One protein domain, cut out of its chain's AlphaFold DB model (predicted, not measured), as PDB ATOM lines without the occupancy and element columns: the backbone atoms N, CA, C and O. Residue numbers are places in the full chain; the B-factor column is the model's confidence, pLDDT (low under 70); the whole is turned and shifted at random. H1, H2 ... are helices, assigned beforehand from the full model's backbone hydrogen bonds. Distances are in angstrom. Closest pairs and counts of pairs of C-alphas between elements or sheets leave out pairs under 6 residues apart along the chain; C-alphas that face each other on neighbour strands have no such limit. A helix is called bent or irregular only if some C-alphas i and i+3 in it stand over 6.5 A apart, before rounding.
ATOM      1  N   ILE A   2      91.763 174.587 -13.486       77.62
ATOM      2  CA  ILE A   2      91.494 173.666 -12.358       77.62
ATOM      3  C   ILE A   2      91.072 172.256 -12.815       77.62
ATOM      4  O   ILE A   2      91.673 171.280 -12.383       77.62
ATOM      5  N   ASN A   3      90.132 172.133 -13.763       81.69
ATOM      6  CA  ASN A   3      89.712 170.816 -14.275       81.69
ATOM      7  C   ASN A   3      90.867 170.027 -14.928       81.69
ATOM      8  O   ASN A   3      90.952 168.820 -14.756       81.69
ATOM      9  N   SER A   4      91.790 170.697 -15.632       84.62
ATOM     10  CA  SER A   4      92.949 170.033 -16.254       84.62
ATOM     11  C   SER A   4      93.928 169.483 -15.212       84.62
ATOM     12  O   SER A   4      94.515 168.422 -15.415       84.62
ATOM     13  N   ILE A   5      94.094 170.196 -14.093       87.00
ATOM     14  CA  ILE A   5      94.914 169.747 -12.960       87.00
ATOM     15  C   ILE A   5      94.254 168.534 -12.297       87.00
ATOM     16  O   ILE A   5      94.935 167.551 -12.019       87.00
ATOM     17  N   LEU A   6      92.930 168.571 -12.119       87.94
ATOM     18  CA  LEU A   6      92.161 167.485 -11.511       87.94
ATOM     19  C   LEU A   6      92.279 166.182 -12.316       87.94
ATOM     20  O   LEU A   6      92.680 165.162 -11.764       87.94
ATOM     21  N   TYR A   7      92.078 166.245 -13.638       90.00
ATOM     22  CA  TYR A   7      92.271 165.085 -14.517       90.00
ATOM     23  C   TYR A   7      93.700 164.538 -14.468       90.00
ATOM     24  O   TYR A   7      93.906 163.327 -14.469       90.00
ATOM     25  N   THR A   8      94.703 165.414 -14.388       91.88
ATOM     26  CA  THR A   8      96.104 164.981 -14.285       91.88
ATOM     27  C   THR A   8      96.352 164.229 -12.973       91.88
ATOM     28  O   THR A   8      96.980 163.170 -12.980       91.88
ATOM     29  N   LEU A   9      95.826 164.732 -11.851       91.94
ATOM     30  CA  LEU A   9      95.936 164.076 -10.545       91.94
ATOM     31  C   LEU A   9      95.209 162.727 -10.511       91.94
ATOM     32  O   LEU A   9      95.751 161.766  -9.969       91.94
ATOM     33  N   GLU A  10      94.025 162.631 -11.117       90.75
ATOM     34  CA  GLU A  10      93.262 161.381 -11.226       90.75
ATOM     35  C   GLU A  10      93.988 160.324 -12.067       90.75
ATOM     36  O   GLU A  10      94.036 159.153 -11.685       90.75
ATOM     37  N   ILE A  11      94.615 160.725 -13.177       94.38
ATOM     38  CA  ILE A  11      95.421 159.816 -14.002       94.38
ATOM     39  C   ILE A  11      96.616 159.286 -13.199       94.38
ATOM     40  O   ILE A  11      96.844 158.075 -13.163       94.38
ATOM     41  N   ILE A  12      97.360 160.164 -12.515       94.56
ATOM     42  CA  ILE A  12      98.506 159.748 -11.688       94.56
ATOM     43  C   ILE A  12      98.042 158.841 -10.542       94.56
ATOM     44  O   ILE A  12      98.697 157.836 -10.253       94.56
ATOM     45  N   PHE A  13      96.899 159.150  -9.925       94.44
ATOM     46  CA  PHE A  13      96.283 158.333  -8.885       94.44
ATOM     47  C   PHE A  13      95.988 156.910  -9.373       94.44
ATOM     48  O   PHE A  13      96.437 155.942  -8.757       94.44
ATOM     49  N   LEU A  14      95.295 156.778 -10.508       95.19
ATOM     50  CA  LEU A  14      94.938 155.486 -11.097       95.19
ATOM     51  C   LEU A  14      96.177 154.662 -11.452       95.19
ATOM     52  O   LEU A  14      96.271 153.492 -11.079       95.19
ATOM     53  N   ILE A  15      97.158 155.276 -12.118       95.00
ATOM     54  CA  ILE A  15      98.424 154.619 -12.465       95.00
ATOM     55  C   ILE A  15      99.135 154.125 -11.197       95.00
ATOM     56  O   ILE A  15      99.607 152.988 -11.139       95.00
ATOM     57  N   SER A  16      99.165 154.948 -10.149       94.75
ATOM     58  CA  SER A  16      99.803 154.606  -8.876       94.75
ATOM     59  C   SER A  16      99.100 153.449  -8.158       94.75
ATOM     60  O   SER A  16      99.771 152.561  -7.631       94.75
ATOM     61  N   LEU A  17      97.763 153.389  -8.195       94.69
ATOM     62  CA  LEU A  17      96.996 152.255  -7.665       94.69
ATOM     63  C   LEU A  17      97.266 150.954  -8.425       94.69
ATOM     64  O   LEU A  17      97.421 149.897  -7.804       94.69
ATOM     65  N   ILE A  18      97.355 151.018  -9.756       94.69
ATOM     66  CA  ILE A  18      97.702 149.857 -10.585       94.69
ATOM     67  C   ILE A  18      99.083 149.329 -10.183       94.69
ATOM     68  O   ILE A  18      99.237 148.135  -9.925       94.69
ATOM     69  N   PHE A  19     100.077 150.208 -10.046       94.06
ATOM     70  CA  PHE A  19     101.422 149.805  -9.634       94.06
ATOM     71  C   PHE A  19     101.483 149.250  -8.207       94.06
ATOM     72  O   PHE A  19     102.135 148.226  -7.985       94.06
ATOM     73  N   ALA A  20     100.762 149.846  -7.253       92.62
ATOM     74  CA  ALA A  20     100.648 149.309  -5.897       92.62
ATOM     75  C   ALA A  20     100.032 147.895  -5.900       92.62
ATOM     76  O   ALA A  20     100.514 146.993  -5.208       92.62
ATOM     77  N   SER A  21      99.024 147.672  -6.747       93.62
ATOM     78  CA  SER A  21      98.357 146.375  -6.905       93.62
ATOM     79  C   SER A  21      99.287 145.324  -7.520       93.62
ATOM     80  O   SER A  21      99.418 144.222  -6.984       93.62
ATOM     81  N   ILE A  22     100.001 145.674  -8.598       94.62
ATOM     82  CA  ILE A  22     101.020 144.809  -9.220       94.62
ATOM     83  C   ILE A  22     102.082 144.424  -8.194       94.62
ATOM     84  O   ILE A  22     102.456 143.253  -8.099       94.62
ATOM     85  N   SER A  23     102.545 145.391  -7.404       93.62
ATOM     86  CA  SER A  23     103.528 145.153  -6.357       93.62
ATOM     87  C   SER A  23     103.033 144.142  -5.324       93.62
ATOM     88  O   SER A  23     103.759 143.206  -5.001       93.62
ATOM     89  N   SER A  24     101.795 144.287  -4.846       92.06
ATOM     90  CA  SER A  24     101.187 143.352  -3.890       92.06
ATOM     91  C   SER A  24     101.118 141.926  -4.451       92.06
ATOM     92  O   SER A  24     101.546 140.967  -3.802       92.06
ATOM     93  N   ILE A  25     100.684 141.779  -5.709       94.44
ATOM     94  CA  ILE A  25     100.628 140.480  -6.397       94.44
ATOM     95  C   ILE A  25     102.030 139.869  -6.525       94.44
ATOM     96  O   ILE A  25     102.213 138.673  -6.283       94.44
ATOM     97  N   LYS A  26     103.039 140.670  -6.886       93.88
ATOM     98  CA  LYS A  26     104.429 140.206  -6.998       93.88
ATOM     99  C   LYS A  26     104.990 139.759  -5.651       93.88
ATOM    100  O   LYS A  26     105.567 138.674  -5.592       93.88
ATOM    101  N   THR A  27     104.767 140.529  -4.587       91.94
ATOM    102  CA  THR A  27     105.129 140.155  -3.212       91.94
ATOM    103  C   THR A  27     104.489 138.817  -2.836       91.94
ATOM    104  O   THR A  27     105.194 137.893  -2.436       91.94
ATOM    105  N   TRP A  28     103.186 138.644  -3.078       92.00
ATOM    106  CA  TRP A  28     102.484 137.389  -2.796       92.00
ATOM    107  C   TRP A  28     103.055 136.186  -3.564       92.00
ATOM    108  O   TRP A  28     103.287 135.120  -2.983       92.00
ATOM    109  N   LEU A  29     103.333 136.344  -4.863       93.50
ATOM    110  CA  LEU A  29     103.934 135.286  -5.682       93.50
ATOM    111  C   LEU A  29     105.327 134.890  -5.177       93.50
ATOM    112  O   LEU A  29     105.649 133.699  -5.141       93.50
ATOM    113  N   LEU A  30     106.140 135.864  -4.759       93.06
ATOM    114  CA  LEU A  30     107.456 135.615  -4.171       93.06
ATOM    115  C   LEU A  30     107.344 134.862  -2.844       93.06
ATOM    116  O   LEU A  30     108.033 133.858  -2.672       93.06
ATOM    117  N   SER A  31     106.436 135.259  -1.949       89.81
ATOM    118  CA  SER A  31     106.204 134.552  -0.680       89.81
ATOM    119  C   SER A  31     105.690 133.122  -0.906       89.81
ATOM    120  O   SER A  31     106.084 132.185  -0.202       89.81
ATOM    121  N   LYS A  32     104.870 132.903  -1.944       91.38
ATOM    122  CA  LYS A  32     104.420 131.562  -2.347       91.38
ATOM    123  C   LYS A  32     105.577 130.709  -2.879       91.38
ATOM    124  O   LYS A  32     105.692 129.540  -2.501       91.38
ATOM    125  N   LYS A  33     106.454 131.282  -3.718       92.44
ATOM    126  CA  LYS A  33     107.674 130.621  -4.221       92.44
ATOM    127  C   LYS A  33     108.611 130.258  -3.067       92.44
ATOM    128  O   LYS A  33     109.043 129.110  -2.990       92.44
ATOM    129  N   LEU A  34     108.854 131.191  -2.144       92.56
ATOM    130  CA  LEU A  34     109.647 130.978  -0.931       92.56
ATOM    131  C   LEU A  34     109.118 129.789  -0.129       92.56
ATOM    132  O   LEU A  34     109.855 128.843   0.135       92.56
ATOM    133  N   THR A  35     107.824 129.812   0.196       88.19
ATOM    134  CA  THR A  35     107.173 128.754   0.976       88.19
ATOM    135  C   THR A  35     107.330 127.392   0.303       88.19
ATOM    136  O   THR A  35     107.638 126.406   0.969       88.19
ATOM    137  N   LYS A  36     107.151 127.319  -1.023       90.69
ATOM    138  CA  LYS A  36     107.324 126.076  -1.788       90.69
ATOM    139  C   LYS A  36     108.772 125.577  -1.739       90.69
ATOM    140  O   LYS A  36     108.987 124.392  -1.500       90.69
ATOM    141  N   ASN A  37     109.743 126.466  -1.937       90.62
ATOM    142  CA  ASN A  37     111.162 126.112  -1.968       90.62
ATOM    143  C   ASN A  37     111.678 125.685  -0.588       90.62
ATOM    144  O   ASN A  37     112.342 124.659  -0.484       90.62
ATOM    145  N   ILE A  38     111.306 126.405   0.475       88.38
ATOM    146  CA  ILE A  38     111.642 126.034   1.855       88.38
ATOM    147  C   ILE A  38     111.012 124.689   2.215       88.38
ATOM    148  O   ILE A  38     111.706 123.809   2.715       88.38
ATOM    149  N   LYS A  39     109.721 124.486   1.916       85.50
ATOM    150  CA  LYS A  39     109.064 123.192   2.157       85.50
ATOM    151  C   LYS A  39     109.773 122.056   1.433       85.50
ATOM    152  O   LYS A  39     109.959 121.010   2.036       85.50
ATOM    153  N   LYS A  40     110.186 122.257   0.179       86.31
ATOM    154  CA  LYS A  40     110.931 121.250  -0.581       86.31
ATOM    155  C   LYS A  40     112.271 120.924   0.088       86.31
ATOM    156  O   LYS A  40     112.530 119.758   0.363       86.31
ATOM    157  N   ALA A  41     113.062 121.944   0.426       85.06
ATOM    158  CA  ALA A  41     114.355 121.765   1.087       85.06
ATOM    159  C   ALA A  41     114.230 121.043   2.441       85.06
ATOM    160  O   ALA A  41     115.071 120.212   2.778       85.06
ATOM    161  N   ILE A  42     113.160 121.324   3.192       82.00
ATOM    162  CA  ILE A  42     112.883 120.711   4.496       82.00
ATOM    163  C   ILE A  42     112.348 119.292   4.347       82.00
ATOM    164  O   ILE A  42     112.866 118.396   5.001       82.00
ATOM    165  N   TYR A  43     111.344 119.060   3.501       74.75
ATOM    166  CA  TYR A  43     110.698 117.751   3.347       74.75
ATOM    167  C   TYR A  43     111.662 116.696   2.793       74.75
ATOM    168  O   TYR A  43     111.626 115.550   3.218       74.75
ATOM    169  N   GLU A  44     112.594 117.097   1.924       67.88
ATOM    170  CA  GLU A  44     113.695 116.235   1.468       67.88
ATOM    171  C   GLU A  44     114.701 115.883   2.581       67.88
ATOM    172  O   GLU A  44     115.533 115.000   2.402       67.88
ATOM    173  N   SER A  45     114.654 116.579   3.719       62.28
ATOM    174  CA  SER A  45     115.629 116.463   4.811       62.28
ATOM    175  C   SER A  45     115.058 115.913   6.118       62.28
ATOM    176  O   SER A  45     115.816 115.646   7.048       62.28
ATOM    177  N   TYR A  46     113.739 115.744   6.204       64.69
ATOM    178  CA  TYR A  46     113.041 115.434   7.445       64.69
ATOM    179  C   TYR A  46     112.360 114.057   7.374       64.69
ATOM    180  O   TYR A  46     111.620 113.800   6.425       64.69
ATOM    181  N   PRO A  47     112.564 113.161   8.360       60.41
ATOM    182  CA  PRO A  47     111.919 111.850   8.369       60.41
ATOM    183  C   PRO A  47     110.392 111.973   8.468       60.41
ATOM    184  O   PRO A  47     109.880 112.823   9.190       60.41
ATOM    185  N   LEU A  48     109.663 111.077   7.796       59.78
ATOM    186  CA  LEU A  48     108.194 111.076   7.655       59.78
ATOM    187  C   LEU A  48     107.380 111.087   8.976       59.78
ATOM    188  O   LEU A  48     106.184 111.347   8.930       59.78
ATOM    189  N   ASN A  49     108.004 110.873  10.144       63.44
ATOM    190  CA  ASN A  49     107.344 110.702  11.451       63.44
ATOM    191  C   ASN A  49     107.752 111.747  12.511       63.44
ATOM    192  O   ASN A  49     108.121 111.406  13.635       63.44
ATOM    193  N   ILE A  50     107.706 113.038  12.187       69.00
ATOM    194  CA  ILE A  50     107.995 114.088  13.179       69.00
ATOM    195  C   ILE A  50     106.737 114.393  13.995       69.00
ATOM    196  O   ILE A  50     105.667 114.577  13.408       69.00
ATOM    197  N   PRO A  51     106.844 114.548  15.326       78.25
ATOM    198  CA  PRO A  51     105.725 115.015  16.129       78.25
ATOM    199  C   PRO A  51     105.235 116.389  15.627       78.25
ATOM    200  O   PRO A  51     106.058 117.292  15.429       78.25
ATOM    201  N   PRO A  52     103.913 116.603  15.478       78.38
ATOM    202  CA  PRO A  52     103.338 117.844  14.946       78.38
ATOM    203  C   PRO A  52     103.844 119.118  15.635       78.38
ATOM    204  O   PRO A  52     104.013 120.157  14.999       78.38
ATOM    205  N   ILE A  53     104.150 119.023  16.933       83.25
ATOM    206  CA  ILE A  53     104.709 120.111  17.745       83.25
ATOM    207  C   ILE A  53     106.081 120.552  17.218       83.25
ATOM    208  O   ILE A  53     106.325 121.745  17.058       83.25
ATOM    209  N   LYS A  54     106.967 119.609  16.877       81.44
ATOM    210  CA  LYS A  54     108.311 119.928  16.374       81.44
ATOM    211  C   LYS A  54     108.248 120.549  14.973       81.44
ATOM    212  O   LYS A  54     108.994 121.483  14.695       81.44
ATOM    213  N   TYR A  55     107.303 120.118  14.134       80.25
ATOM    214  CA  TYR A  55     107.041 120.747  12.833       80.25
ATOM    215  C   TYR A  55     106.456 122.165  12.967       80.25
ATOM    216  O   TYR A  55     106.862 123.081  12.251       80.25
ATOM    217  N   LYS A  56     105.533 122.384  13.915       85.75
ATOM    218  CA  LYS A  56     105.004 123.720  14.228       85.75
ATOM    219  C   LYS A  56     106.116 124.666  14.685       85.75
ATOM    220  O   LYS A  56     106.211 125.772  14.157       85.75
ATOM    221  N   ASN A  57     106.967 124.216  15.606       88.25
ATOM    222  CA  ASN A  57     108.087 125.008  16.116       88.25
ATOM    223  C   ASN A  57     109.080 125.350  14.999       88.25
ATOM    224  O   ASN A  57     109.509 126.495  14.905       88.25
ATOM    225  N   LEU A  58     109.377 124.401  14.104       87.69
ATOM    226  CA  LEU A  58     110.214 124.652  12.930       87.69
ATOM    227  C   LEU A  58     109.613 125.736  12.029       87.69
ATOM    228  O   LEU A  58     110.312 126.665  11.633       87.69
ATOM    229  N   ASN A  59     108.315 125.657  11.725       86.56
ATOM    230  CA  ASN A  59     107.652 126.675  10.908       86.56
ATOM    231  C   ASN A  59     107.715 128.060  11.557       86.56
ATOM    232  O   ASN A  59     108.046 129.032  10.882       86.56
ATOM    233  N   GLN A  60     107.433 128.162  12.857       88.94
ATOM    234  CA  GLN A  60     107.536 129.428  13.589       88.94
ATOM    235  C   GLN A  60     108.967 129.969  13.579       88.94
ATOM    236  O   GLN A  60     109.180 131.160  13.345       88.94
ATOM    237  N   PHE A  61     109.948 129.086  13.761       90.88
ATOM    238  CA  PHE A  61     111.356 129.440  13.709       90.88
ATOM    239  C   PHE A  61     111.742 130.008  12.337       90.88
ATOM    240  O   PHE A  61     112.323 131.089  12.253       90.88
ATOM    241  N   LEU A  62     111.353 129.336  11.252       90.69
ATOM    242  CA  LEU A  62     111.618 129.789   9.886       90.69
ATOM    243  C   LEU A  62     110.955 131.131   9.586       90.69
ATOM    244  O   LEU A  62     111.603 131.992   9.003       90.69
ATOM    245  N   ILE A  63     109.706 131.329  10.017       89.88
ATOM    246  CA  ILE A  63     109.009 132.616   9.875       89.88
ATOM    247  C   ILE A  63     109.798 133.719  10.584       89.88
ATOM    248  O   ILE A  63     110.065 134.757   9.984       89.88
ATOM    249  N   SER A  64     110.232 133.488  11.827       91.12
ATOM    250  CA  SER A  64     111.024 134.484  12.555       91.12
ATOM    251  C   SER A  64     112.349 134.797  11.856       91.12
ATOM    252  O   SER A  64     112.729 135.960  11.756       91.12
ATOM    253  N   MET A  65     113.024 133.783  11.307       91.50
ATOM    254  CA  MET A  65     114.268 133.961  10.562       91.50
ATOM    255  C   MET A  65     114.053 134.733   9.253       91.50
ATOM    256  O   MET A  65     114.861 135.596   8.926       91.50
ATOM    257  N   ILE A  66     112.967 134.462   8.521       90.50
ATOM    258  CA  ILE A  66     112.606 135.206   7.305       90.50
ATOM    259  C   ILE A  66     112.341 136.674   7.648       90.50
ATOM    260  O   ILE A  66     112.908 137.544   6.997       90.50
ATOM    261  N   ASN A  67     111.559 136.952   8.696       89.25
ATOM    262  CA  ASN A  67     111.255 138.321   9.121       89.25
ATOM    263  C   ASN A  67     112.527 139.097   9.498       89.25
ATOM    264  O   ASN A  67     112.702 140.240   9.087       89.25
ATOM    265  N   LYS A  68     113.448 138.459  10.232       90.06
ATOM    266  CA  LYS A  68     114.766 139.037  10.529       90.06
ATOM    267  C   LYS A  68     115.544 139.359   9.257       90.06
ATOM    268  O   LYS A  68     116.050 140.466   9.103       90.06
ATOM    269  N   ALA A  69     115.590 138.416   8.318       88.12
ATOM    270  CA  ALA A  69     116.291 138.605   7.055       88.12
ATOM    271  C   ALA A  69     115.675 139.738   6.209       88.12
ATOM    272  O   ALA A  69     116.410 140.504   5.589       88.12
ATOM    273  N   GLU A  70     114.345 139.880   6.195       86.94
ATOM    274  CA  GLU A  70     113.653 141.005   5.547       86.94
ATOM    275  C   GLU A  70     114.026 142.357   6.177       86.94
ATOM    276  O   GLU A  70     114.167 143.351   5.464       86.94
ATOM    277  N   ASN A  71     114.265 142.379   7.491       85.56
ATOM    278  CA  ASN A  71     114.717 143.554   8.241       85.56
ATOM    279  C   ASN A  71     116.241 143.766   8.204       85.56
ATOM    280  O   ASN A  71     116.754 144.634   8.905       85.56
ATOM    281  N   SER A  72     116.972 143.013   7.370       84.44
ATOM    282  CA  SER A  72     118.443 143.062   7.282       84.44
ATOM    283  C   SER A  72     119.165 142.711   8.592       84.44
ATOM    284  O   SER A  72     120.314 143.098   8.796       84.44
ATOM    285  N   GLU A  73     118.509 141.962   9.478       88.19
ATOM    286  CA  GLU A  73     119.126 141.426  10.689       88.19
ATOM    287  C   GLU A  73     119.944 140.159  10.369       88.19
ATOM    288  O   GLU A  73     119.574 139.385   9.477       88.19
ATOM    289  N   PRO A  74     121.043 139.902  11.103       87.56
ATOM    290  CA  PRO A  74     121.859 138.709  10.904       87.56
ATOM    291  C   PRO A  74     121.073 137.431  11.225       87.56
ATOM    292  O   PRO A  74     120.378 137.341  12.241       87.56
ATOM    293  N   ILE A  75     121.226 136.409  10.377       90.38
ATOM    294  CA  ILE A  75     120.531 135.113  10.498       90.38
ATOM    295  C   ILE A  75     121.481 133.936  10.737       90.38
ATOM    296  O   ILE A  75     121.037 132.798  10.862       90.38
ATOM    297  N   GLU A  76     122.786 134.177  10.836       88.88
ATOM    298  CA  GLU A  76     123.820 133.156  11.032       88.88
ATOM    299  C   GLU A  76     123.549 132.291  12.269       88.88
ATOM    300  O   GLU A  76     123.612 131.063  12.192       88.88
ATOM    301  N   ASN A  77     123.159 132.915  13.385       87.94
ATOM    302  CA  ASN A  77     122.792 132.198  14.609       87.94
ATOM    303  C   ASN A  77     121.543 131.332  14.395       87.94
ATOM    304  O   ASN A  77     121.477 130.196  14.861       87.94
ATOM    305  N   ASN A  78     120.568 131.832  13.633       89.50
ATOM    306  CA  ASN A  78     119.363 131.073  13.327       89.50
ATOM    307  C   ASN A  78     119.662 129.847  12.446       89.50
ATOM    308  O   ASN A  78     119.108 128.770  12.669       89.50
ATOM    309  N   LEU A  79     120.579 129.983  11.487       88.06
ATOM    310  CA  LEU A  79     121.036 128.877  10.645       88.06
ATOM    311  C   LEU A  79     121.774 127.803  11.460       88.06
ATOM    312  O   LEU A  79     121.599 126.614  11.200       88.06
ATOM    313  N   GLN A  80     122.553 128.193  12.473       88.31
ATOM    314  CA  GLN A  80     123.177 127.232  13.389       88.31
ATOM    315  C   GLN A  80     122.135 126.479  14.225       88.31
ATOM    316  O   GLN A  80     122.248 125.263  14.391       88.31
ATOM    317  N   ASN A  81     121.091 127.162  14.698       87.31
ATOM    318  CA  ASN A  81     120.013 126.525  15.458       87.31
ATOM    319  C   ASN A  81     119.186 125.562  14.590       87.31
ATOM    320  O   ASN A  81     118.774 124.515  15.078       87.31
ATOM    321  N   LEU A  82     119.029 125.825  13.283       85.56
ATOM    322  CA  LEU A  82     118.439 124.848  12.351       85.56
ATOM    323  C   LEU A  82     119.218 123.530  12.304       85.56
ATOM    324  O   LEU A  82     118.620 122.459  12.216       85.56
ATOM    325  N   GLN A  83     120.546 123.591  12.387       84.94
ATOM    326  CA  GLN A  83     121.371 122.383  12.426       84.94
ATOM    327  C   GLN A  83     121.248 121.676  13.779       84.94
ATOM    328  O   GLN A  83     121.068 120.464  13.813       84.94
ATOM    329  N   LYS A  84     121.319 122.426  14.885       85.75
ATOM    330  CA  LYS A  84     121.405 121.865  16.245       85.75
ATOM    331  C   LYS A  84     120.063 121.419  16.832       85.75
ATOM    332  O   LYS A  84     119.987 120.355  17.428       85.75
ATOM    333  N   GLU A  85     119.008 122.220  16.692       85.12
ATOM    334  CA  GLU A  85     117.701 121.964  17.326       85.12
ATOM    335  C   GLU A  85     116.786 121.114  16.432       85.12
ATOM    336  O   GLU A  85     115.981 120.294  16.895       85.12
ATOM    337  N   PHE A  86     116.924 121.301  15.120       83.75
ATOM    338  CA  PHE A  86     116.060 120.693  14.115       83.75
ATOM    339  C   PHE A  86     116.743 119.558  13.334       83.75
ATOM    340  O   PHE A  86     116.066 118.879  12.566       83.75
ATOM    341  N   ASN A  87     118.030 119.278  13.595       83.38
ATOM    342  CA  ASN A  87     118.833 118.246  12.926       83.38
ATOM    343  C   ASN A  87     118.843 118.377  11.393       83.38
ATOM    344  O   ASN A  87     118.933 117.376  10.683       83.38
ATOM    345  N   ILE A  88     118.737 119.603  10.868       84.06
ATOM    346  CA  ILE A  88     118.761 119.825   9.422       84.06
ATOM    347  C   ILE A  88     120.207 119.680   8.918       84.06
ATOM    348  O   ILE A  88     121.105 120.356   9.432       84.06
ATOM    349  N   PRO A  89     120.455 118.851   7.887       87.38
ATOM    350  CA  PRO A  89     121.771 118.698   7.279       87.38
ATOM    351  C   PRO A  89     122.371 120.030   6.812       87.38
ATOM    352  O   PRO A  89     121.682 120.883   6.248       87.38
ATOM    353  N   LYS A  90     123.688 120.198   6.979       87.94
ATOM    354  CA  LYS A  90     124.402 121.443   6.638       87.94
ATOM    355  C   LYS A  90     124.182 121.889   5.185       87.94
ATOM    356  O   LYS A  90     123.969 123.071   4.938       87.94
ATOM    357  N   ASN A  91     124.184 120.955   4.232       88.44
ATOM    358  CA  ASN A  91     123.913 121.241   2.817       88.44
ATOM    359  C   ASN A  91     122.518 121.853   2.597       88.44
ATOM    360  O   ASN A  91     122.375 122.775   1.799       88.44
ATOM    361  N   LYS A  92     121.505 121.385   3.333       88.69
ATOM    362  CA  LYS A  92     120.136 121.909   3.276       88.69
ATOM    363  C   LYS A  92     119.995 123.248   3.987       88.69
ATOM    364  O   LYS A  92     119.275 124.112   3.503       88.69
ATOM    365  N   VAL A  93     120.732 123.473   5.072       90.12
ATOM    366  CA  VAL A  93     120.786 124.795   5.717       90.12
ATOM    367  C   VAL A  93     121.397 125.850   4.790       90.12
ATOM    368  O   VAL A  93     120.857 126.949   4.692       90.12
ATOM    369  N   GLU A  94     122.453 125.516   4.046       90.62
ATOM    370  CA  GLU A  94     123.013 126.409   3.020       90.62
ATOM    371  C   GLU A  94     122.036 126.655   1.858       90.62
ATOM    372  O   GLU A  94     121.935 127.772   1.348       90.62
ATOM    373  N   GLU A  95     121.269 125.637   1.453       91.38
ATOM    374  CA  GLU A  95     120.194 125.786   0.464       91.38
ATOM    375  C   GLU A  95     119.111 126.761   0.961       91.38
ATOM    376  O   GLU A  95     118.760 127.710   0.258       91.38
ATOM    377  N   ILE A  96     118.646 126.596   2.205       90.50
ATOM    378  CA  ILE A  96     117.675 127.491   2.853       90.50
ATOM    379  C   ILE A  96     118.229 128.919   2.945       90.50
ATOM    380  O   ILE A  96     117.512 129.866   2.620       90.50
ATOM    381  N   LYS A  97     119.507 129.089   3.316       91.88
ATOM    382  CA  LYS A  97     120.175 130.400   3.346       91.88
ATOM    383  C   LYS A  97     120.104 131.087   1.981       91.88
ATOM    384  O   LYS A  97     119.682 132.238   1.902       91.88
ATOM    385  N   LYS A  98     120.466 130.382   0.902       92.00
ATOM    386  CA  LYS A  98     120.407 130.917  -0.470       92.00
ATOM    387  C   LYS A  98     118.988 131.312  -0.871       92.00
ATOM    388  O   LYS A  98     118.795 132.403  -1.401       92.00
ATOM    389  N   ILE A  99     118.005 130.460  -0.574       92.12
ATOM    390  CA  ILE A  99     116.588 130.722  -0.859       92.12
ATOM    391  C   ILE A  99     116.115 132.001  -0.152       92.12
ATOM    392  O   ILE A  99     115.441 132.829  -0.766       92.12
ATOM    393  N   ILE A 100     116.475 132.179   1.121       91.62
ATOM    394  CA  ILE A 100     116.077 133.355   1.906       91.62
ATOM    395  C   ILE A 100     116.757 134.615   1.382       91.62
ATOM    396  O   ILE A 100     116.075 135.617   1.205       91.62
ATOM    397  N   ILE A 101     118.052 134.569   1.064       89.94
ATOM    398  CA  ILE A 101     118.776 135.720   0.501       89.94
ATOM    399  C   ILE A 101     118.202 136.131  -0.866       89.94
ATOM    400  O   ILE A 101     118.027 137.319  -1.140       89.94
ATOM    401  N   GLU A 102     117.880 135.169  -1.739       90.88
ATOM    402  CA  GLU A 102     117.223 135.459  -3.024       90.88
ATOM    403  C   GLU A 102     115.853 136.115  -2.799       90.88
ATOM    404  O   GLU A 102     115.491 137.079  -3.479       90.88
ATOM    405  N   TYR A 103     115.087 135.606  -1.835       91.50
ATOM    406  CA  TYR A 103     113.787 136.156  -1.489       91.50
ATOM    407  C   TYR A 103     113.889 137.574  -0.920       91.50
ATOM    408  O   TYR A 103     113.186 138.449  -1.418       91.50
ATOM    409  N   THR A 104     114.778 137.841   0.041       89.69
ATOM    410  CA  THR A 104     114.898 139.165   0.675       89.69
ATOM    411  C   THR A 104     115.308 140.242  -0.321       89.69
ATOM    412  O   THR A 104     114.732 141.331  -0.331       89.69
ATOM    413  N   LYS A 105     116.229 139.924  -1.238       86.94
ATOM    414  CA  LYS A 105     116.629 140.849  -2.308       86.94
ATOM    415  C   LYS A 105     115.448 141.236  -3.202       86.94
ATOM    416  O   LYS A 105     115.289 142.403  -3.553       86.94
ATOM    417  N   ASN A 106     114.614 140.263  -3.562       87.00
ATOM    418  CA  ASN A 106     113.471 140.489  -4.443       87.00
ATOM    419  C   ASN A 106     112.297 141.159  -3.713       87.00
ATOM    420  O   ASN A 106     111.686 142.080  -4.253       87.00
ATOM    421  N   ILE A 107     111.989 140.730  -2.486       89.50
ATOM    422  CA  ILE A 107     110.856 141.242  -1.709       89.50
ATOM    423  C   ILE A 107     111.078 142.692  -1.283       89.50
ATOM    424  O   ILE A 107     110.143 143.485  -1.326       89.50
ATOM    425  N   TYR A 108     112.321 143.068  -0.955       87.31
ATOM    426  CA  TYR A 108     112.673 144.438  -0.594       87.31
ATOM    427  C   TYR A 108     112.336 145.418  -1.721       87.31
ATOM    428  O   TYR A 108     111.721 146.459  -1.479       87.31
ATOM    429  N   PHE A 109     112.688 145.067  -2.962       88.12
ATOM    430  CA  PHE A 109     112.411 145.899  -4.131       88.12
ATOM    431  C   PHE A 109     110.908 146.118  -4.323       88.12
ATOM    432  O   PHE A 109     110.464 147.265  -4.398       88.12
ATOM    433  N   TRP A 110     110.119 145.038  -4.346       91.62
ATOM    434  CA  TRP A 110     108.672 145.140  -4.534       91.62
ATOM    435  C   TRP A 110     108.007 145.854  -3.356       91.62
ATOM    436  O   TRP A 110     107.267 146.804  -3.570       91.62
ATOM    437  N   ASN A 111     108.345 145.528  -2.109       89.31
ATOM    438  CA  ASN A 111     107.780 146.222  -0.950       89.31
ATOM    439  C   ASN A 111     108.081 147.728  -0.962       89.31
ATOM    440  O   ASN A 111     107.204 148.531  -0.641       89.31
ATOM    441  N   LYS A 112     109.295 148.134  -1.355       90.75
ATOM    442  CA  LYS A 112     109.648 149.553  -1.497       90.75
ATOM    443  C   LYS A 112     108.856 150.216  -2.623       90.75
ATOM    444  O   LYS A 112     108.311 151.298  -2.418       90.75
ATOM    445  N   TYR A 113     108.765 149.562  -3.778       91.62
ATOM    446  CA  TYR A 113     108.026 150.062  -4.934       91.62
ATOM    447  C   TYR A 113     106.536 150.254  -4.617       91.62
ATOM    448  O   TYR A 113     106.011 151.351  -4.781       91.62
ATOM    449  N   GLY A 114     105.884 149.235  -4.048       92.62
ATOM    450  CA  GLY A 114     104.481 149.299  -3.642       92.62
ATOM    451  C   GLY A 114     104.194 150.384  -2.604       92.62
ATOM    452  O   GLY A 114     103.193 151.084  -2.731       92.62
ATOM    453  N   LYS A 115     105.084 150.585  -1.619       93.44
ATOM    454  CA  LYS A 115     104.955 151.685  -0.644       93.44
ATOM    455  C   LYS A 115     105.003 153.054  -1.321       93.44
ATOM    456  O   LYS A 115     104.153 153.891  -1.041       93.44
ATOM    457  N   ILE A 116     105.963 153.275  -2.223       94.81
ATOM    458  CA  ILE A 116     106.095 154.546  -2.951       94.81
ATOM    459  C   ILE A 116     104.848 154.804  -3.800       94.81
ATOM    460  O   ILE A 116     104.258 155.875  -3.693       94.81
ATOM    461  N   SER A 117     104.405 153.820  -4.585       93.69
ATOM    462  CA  SER A 117     103.180 153.939  -5.383       93.69
ATOM    463  C   SER A 117     101.951 154.206  -4.509       93.69
ATOM    464  O   SER A 117     101.132 155.055  -4.849       93.69
ATOM    465  N   GLY A 118     101.847 153.551  -3.349       92.38
ATOM    466  CA  GLY A 118     100.784 153.805  -2.375       92.38
ATOM    467  C   GLY A 118     100.793 155.239  -1.836       92.38
ATOM    468  O   GLY A 118      99.742 155.873  -1.777       92.38
ATOM    469  N   TYR A 119     101.966 155.788  -1.502       95.81
ATOM    470  CA  TYR A 119     102.081 157.183  -1.065       95.81
ATOM    471  C   TYR A 119     101.722 158.174  -2.168       95.81
ATOM    472  O   TYR A 119     101.006 159.135  -1.895       95.81
ATOM    473  N   ILE A 120     102.167 157.937  -3.406       94.94
ATOM    474  CA  ILE A 120     101.805 158.793  -4.541       94.94
ATOM    475  C   ILE A 120     100.285 158.790  -4.716       94.94
ATOM    476  O   ILE A 120      99.699 159.865  -4.787       94.94
ATOM    477  N   ALA A 121      99.645 157.616  -4.686       94.50
ATOM    478  CA  ALA A 121      98.192 157.510  -4.772       94.50
ATOM    479  C   ALA A 121      97.485 158.278  -3.637       94.50
ATOM    480  O   ALA A 121      96.541 159.024  -3.887       94.50
ATOM    481  N   LEU A 122      97.952 158.152  -2.392       94.19
ATOM    482  CA  LEU A 122      97.373 158.891  -1.265       94.19
ATOM    483  C   LEU A 122      97.497 160.408  -1.444       94.19
ATOM    484  O   LEU A 122      96.526 161.129  -1.226       94.19
ATOM    485  N   ILE A 123      98.666 160.891  -1.872       95.00
ATOM    486  CA  ILE A 123      98.918 162.321  -2.076       95.00
ATOM    487  C   ILE A 123      98.054 162.857  -3.219       95.00
ATOM    488  O   ILE A 123      97.361 163.856  -3.043       95.00
ATOM    489  N   THR A 124      98.053 162.201  -4.382       94.19
ATOM    490  CA  THR A 124      97.290 162.681  -5.542       94.19
ATOM    491  C   THR A 124      95.787 162.575  -5.327       94.19
ATOM    492  O   THR A 124      95.057 163.481  -5.722       94.19
ATOM    493  N   GLY A 125      95.321 161.515  -4.660       90.69
ATOM    494  CA  GLY A 125      93.919 161.361  -4.275       90.69
ATOM    495  C   GLY A 125      93.479 162.427  -3.270       90.69
ATOM    496  O   GLY A 125      92.453 163.072  -3.473       90.69
ATOM    497  N   GLY A 126      94.288 162.679  -2.235       92.81
ATOM    498  CA  GLY A 126      94.025 163.724  -1.243       92.81
ATOM    499  C   GLY A 126      94.001 165.127  -1.851       92.81
ATOM    500  O   GLY A 126      93.082 165.898  -1.583       92.81
ATOM    501  N   LEU A 127      94.958 165.448  -2.727       92.00
ATOM    502  CA  LEU A 127      94.981 166.725  -3.445       92.00
ATOM    503  C   LEU A 127      93.775 166.882  -4.376       92.00
ATOM    504  O   LEU A 127      93.162 167.947  -4.382       92.00
ATOM    505  N   SER A 128      93.406 165.836  -5.125       89.69
ATOM    506  CA  SER A 128      92.219 165.868  -5.988       89.69
ATOM    507  C   SER A 128      90.947 166.127  -5.173       89.69
ATOM    508  O   SER A 128      90.162 167.010  -5.517       89.69
ATOM    509  N   PHE A 129      90.798 165.445  -4.031       89.50
ATOM    510  CA  PHE A 129      89.676 165.644  -3.114       89.50
ATOM    511  C   PHE A 129      89.594 167.085  -2.591       89.50
ATOM    512  O   PHE A 129      88.531 167.698  -2.654       89.50
ATOM    513  N   ILE A 130      90.715 167.653  -2.127       90.06
ATOM    514  CA  ILE A 130      90.767 169.041  -1.639       90.06
ATOM    515  C   ILE A 130      90.383 170.019  -2.754       90.06
ATOM    516  O   ILE A 130      89.556 170.902  -2.539       90.06
ATOM    517  N   ILE A 131      90.945 169.864  -3.955       86.88
ATOM    518  CA  ILE A 131      90.652 170.768  -5.074       86.88
ATOM    519  C   ILE A 131      89.176 170.667  -5.483       86.88
ATOM    520  O   ILE A 131      88.562 171.691  -5.775       86.88
ATOM    521  N   PHE A 132      88.601 169.462  -5.485       85.50
ATOM    522  CA  PHE A 132      87.212 169.244  -5.884       85.50
ATOM    523  C   PHE A 132      86.190 169.784  -4.876       85.50
ATOM    524  O   PHE A 132      85.165 170.300  -5.303       85.50
ATOM    525  N   TYR A 133      86.442 169.639  -3.571       84.25
ATOM    526  CA  TYR A 133      85.459 169.960  -2.525       84.25
ATOM    527  C   TYR A 133      85.682 171.299  -1.814       84.25
ATOM    528  O   TYR A 133      84.747 171.809  -1.204       84.25
ATOM    529  N   VAL A 134      86.907 171.834  -1.815       80.12
ATOM    530  CA  VAL A 134      87.257 173.038  -1.038       80.12
ATOM    531  C   VAL A 134      87.487 174.254  -1.932       80.12
ATOM    532  O   VAL A 134      87.179 175.371  -1.532       80.12
ATOM    533  N   ILE A 135      88.073 174.055  -3.116       74.00
ATOM    534  CA  ILE A 135      88.503 175.154  -4.000       74.00
ATOM    535  C   ILE A 135      87.498 175.409  -5.128       74.00
ATOM    536  O   ILE A 135      87.380 176.540  -5.601       74.00
ATOM    537  N   LYS A 136      86.828 174.355  -5.592       59.34
ATOM    538  CA  LYS A 136      85.801 174.412  -6.630       59.34
ATOM    539  C   LYS A 136      84.425 174.623  -6.009       59.34
ATOM    540  O   LYS A 136      83.631 175.335  -6.661       59.34
TER     541      LYS A 136
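What this domain is: This is residues 2 to 136 of the 136 residues of an uncharacterized protein of Hydrogenivirga sp. 128-5-R1-1 (UniProt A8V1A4). Two long helices, H1 and H4, run side by side in opposite directions as a slender rod, and two shorter helices, H2 and H3, make a small head at the end of it where H1 ends and H4 begins. H2 folds back from that end and H3 runs the opposite way beside it, both packing on the first part of H4, while the other end of the rod is just the two long helices with the first and last printed residues. The printed part has 135 residues with four named helices, in the order H1, H2, H3, H4, and no named strand; the class is all helix. It is only just extended, close to loose, with a radius of gyration of the C-alphas of 21.7 A, and it spans 69 by 26 by 22 A.

Where its parts are: H1, residues 2 to 43, begins at C-alpha 2 at (91.494, 173.666, -12.358) and is 61.2 A long from first to last C-alpha. H2 is residues 52 to 70, 27.0 A long, with C-alpha 52 at (103.338, 117.844, 14.946). H3 is residues 76 to 84. H4, residues 90 to 135, is 65.5 A long and ends at C-alpha 135 at (88.503, 175.154, -4.000); it is neither bent nor irregular, but only just: C-alphas 132 and 135 are 6.3 A apart.

How they stand to each other: H4 is the hub and touches H1, H2 and H3. H1 and H4 touch at a shallow tilt of 18 degrees, opposite ways; their closest C-alphas, those of Ala 20 and Gly 114, are 4.4 A apart. H2 touches H4 with residues 66 to 70 alone, at a steep tilt of 60 degrees, the same way, the closest C-alphas being those of Glu 70 and Thr 104 at 5.4 A. H3 touches H4, whose residues 90 to 97 alone take part, at a steep tilt of 46 degrees, opposite ways; the closest C-alphas, those of Leu 79 and Val 93, are 6.4 A apart. The helix packing is mostly crossed, but only just: 1 of these 3 pairs is at a shallow tilt. H2 and H3 are close but not clearly touching, with the C-alphas of Met 65 and Asn 78 closest at 6.5 A, at a shallow tilt of 16 degrees, opposite ways. H1 and H2 are near each other, with 6 pairs of C-alphas within 10 A; H1 and H3 are apart. Every O i to N i+4 pair is within hydrogen-bond range in H1, H2 and H3, and 40 of 42 are in H4.

The domain as a whole: The C-alphas farthest apart, those of Asn 49 and Lys 136, are 69.6 A apart, while those of Ile 2 and Lys 136 are 8.1 A apart. The printed part has no cut. The links H2 to H3 and H3 to H4 are tight, and H1 to H2 is short. Residues 47 to 53, of which 52 and 53 belong to H2, stand free. The mean pLDDT of the printed part is 87.7; residues 44 to 50 and residue 136, the chain's last, are under 70.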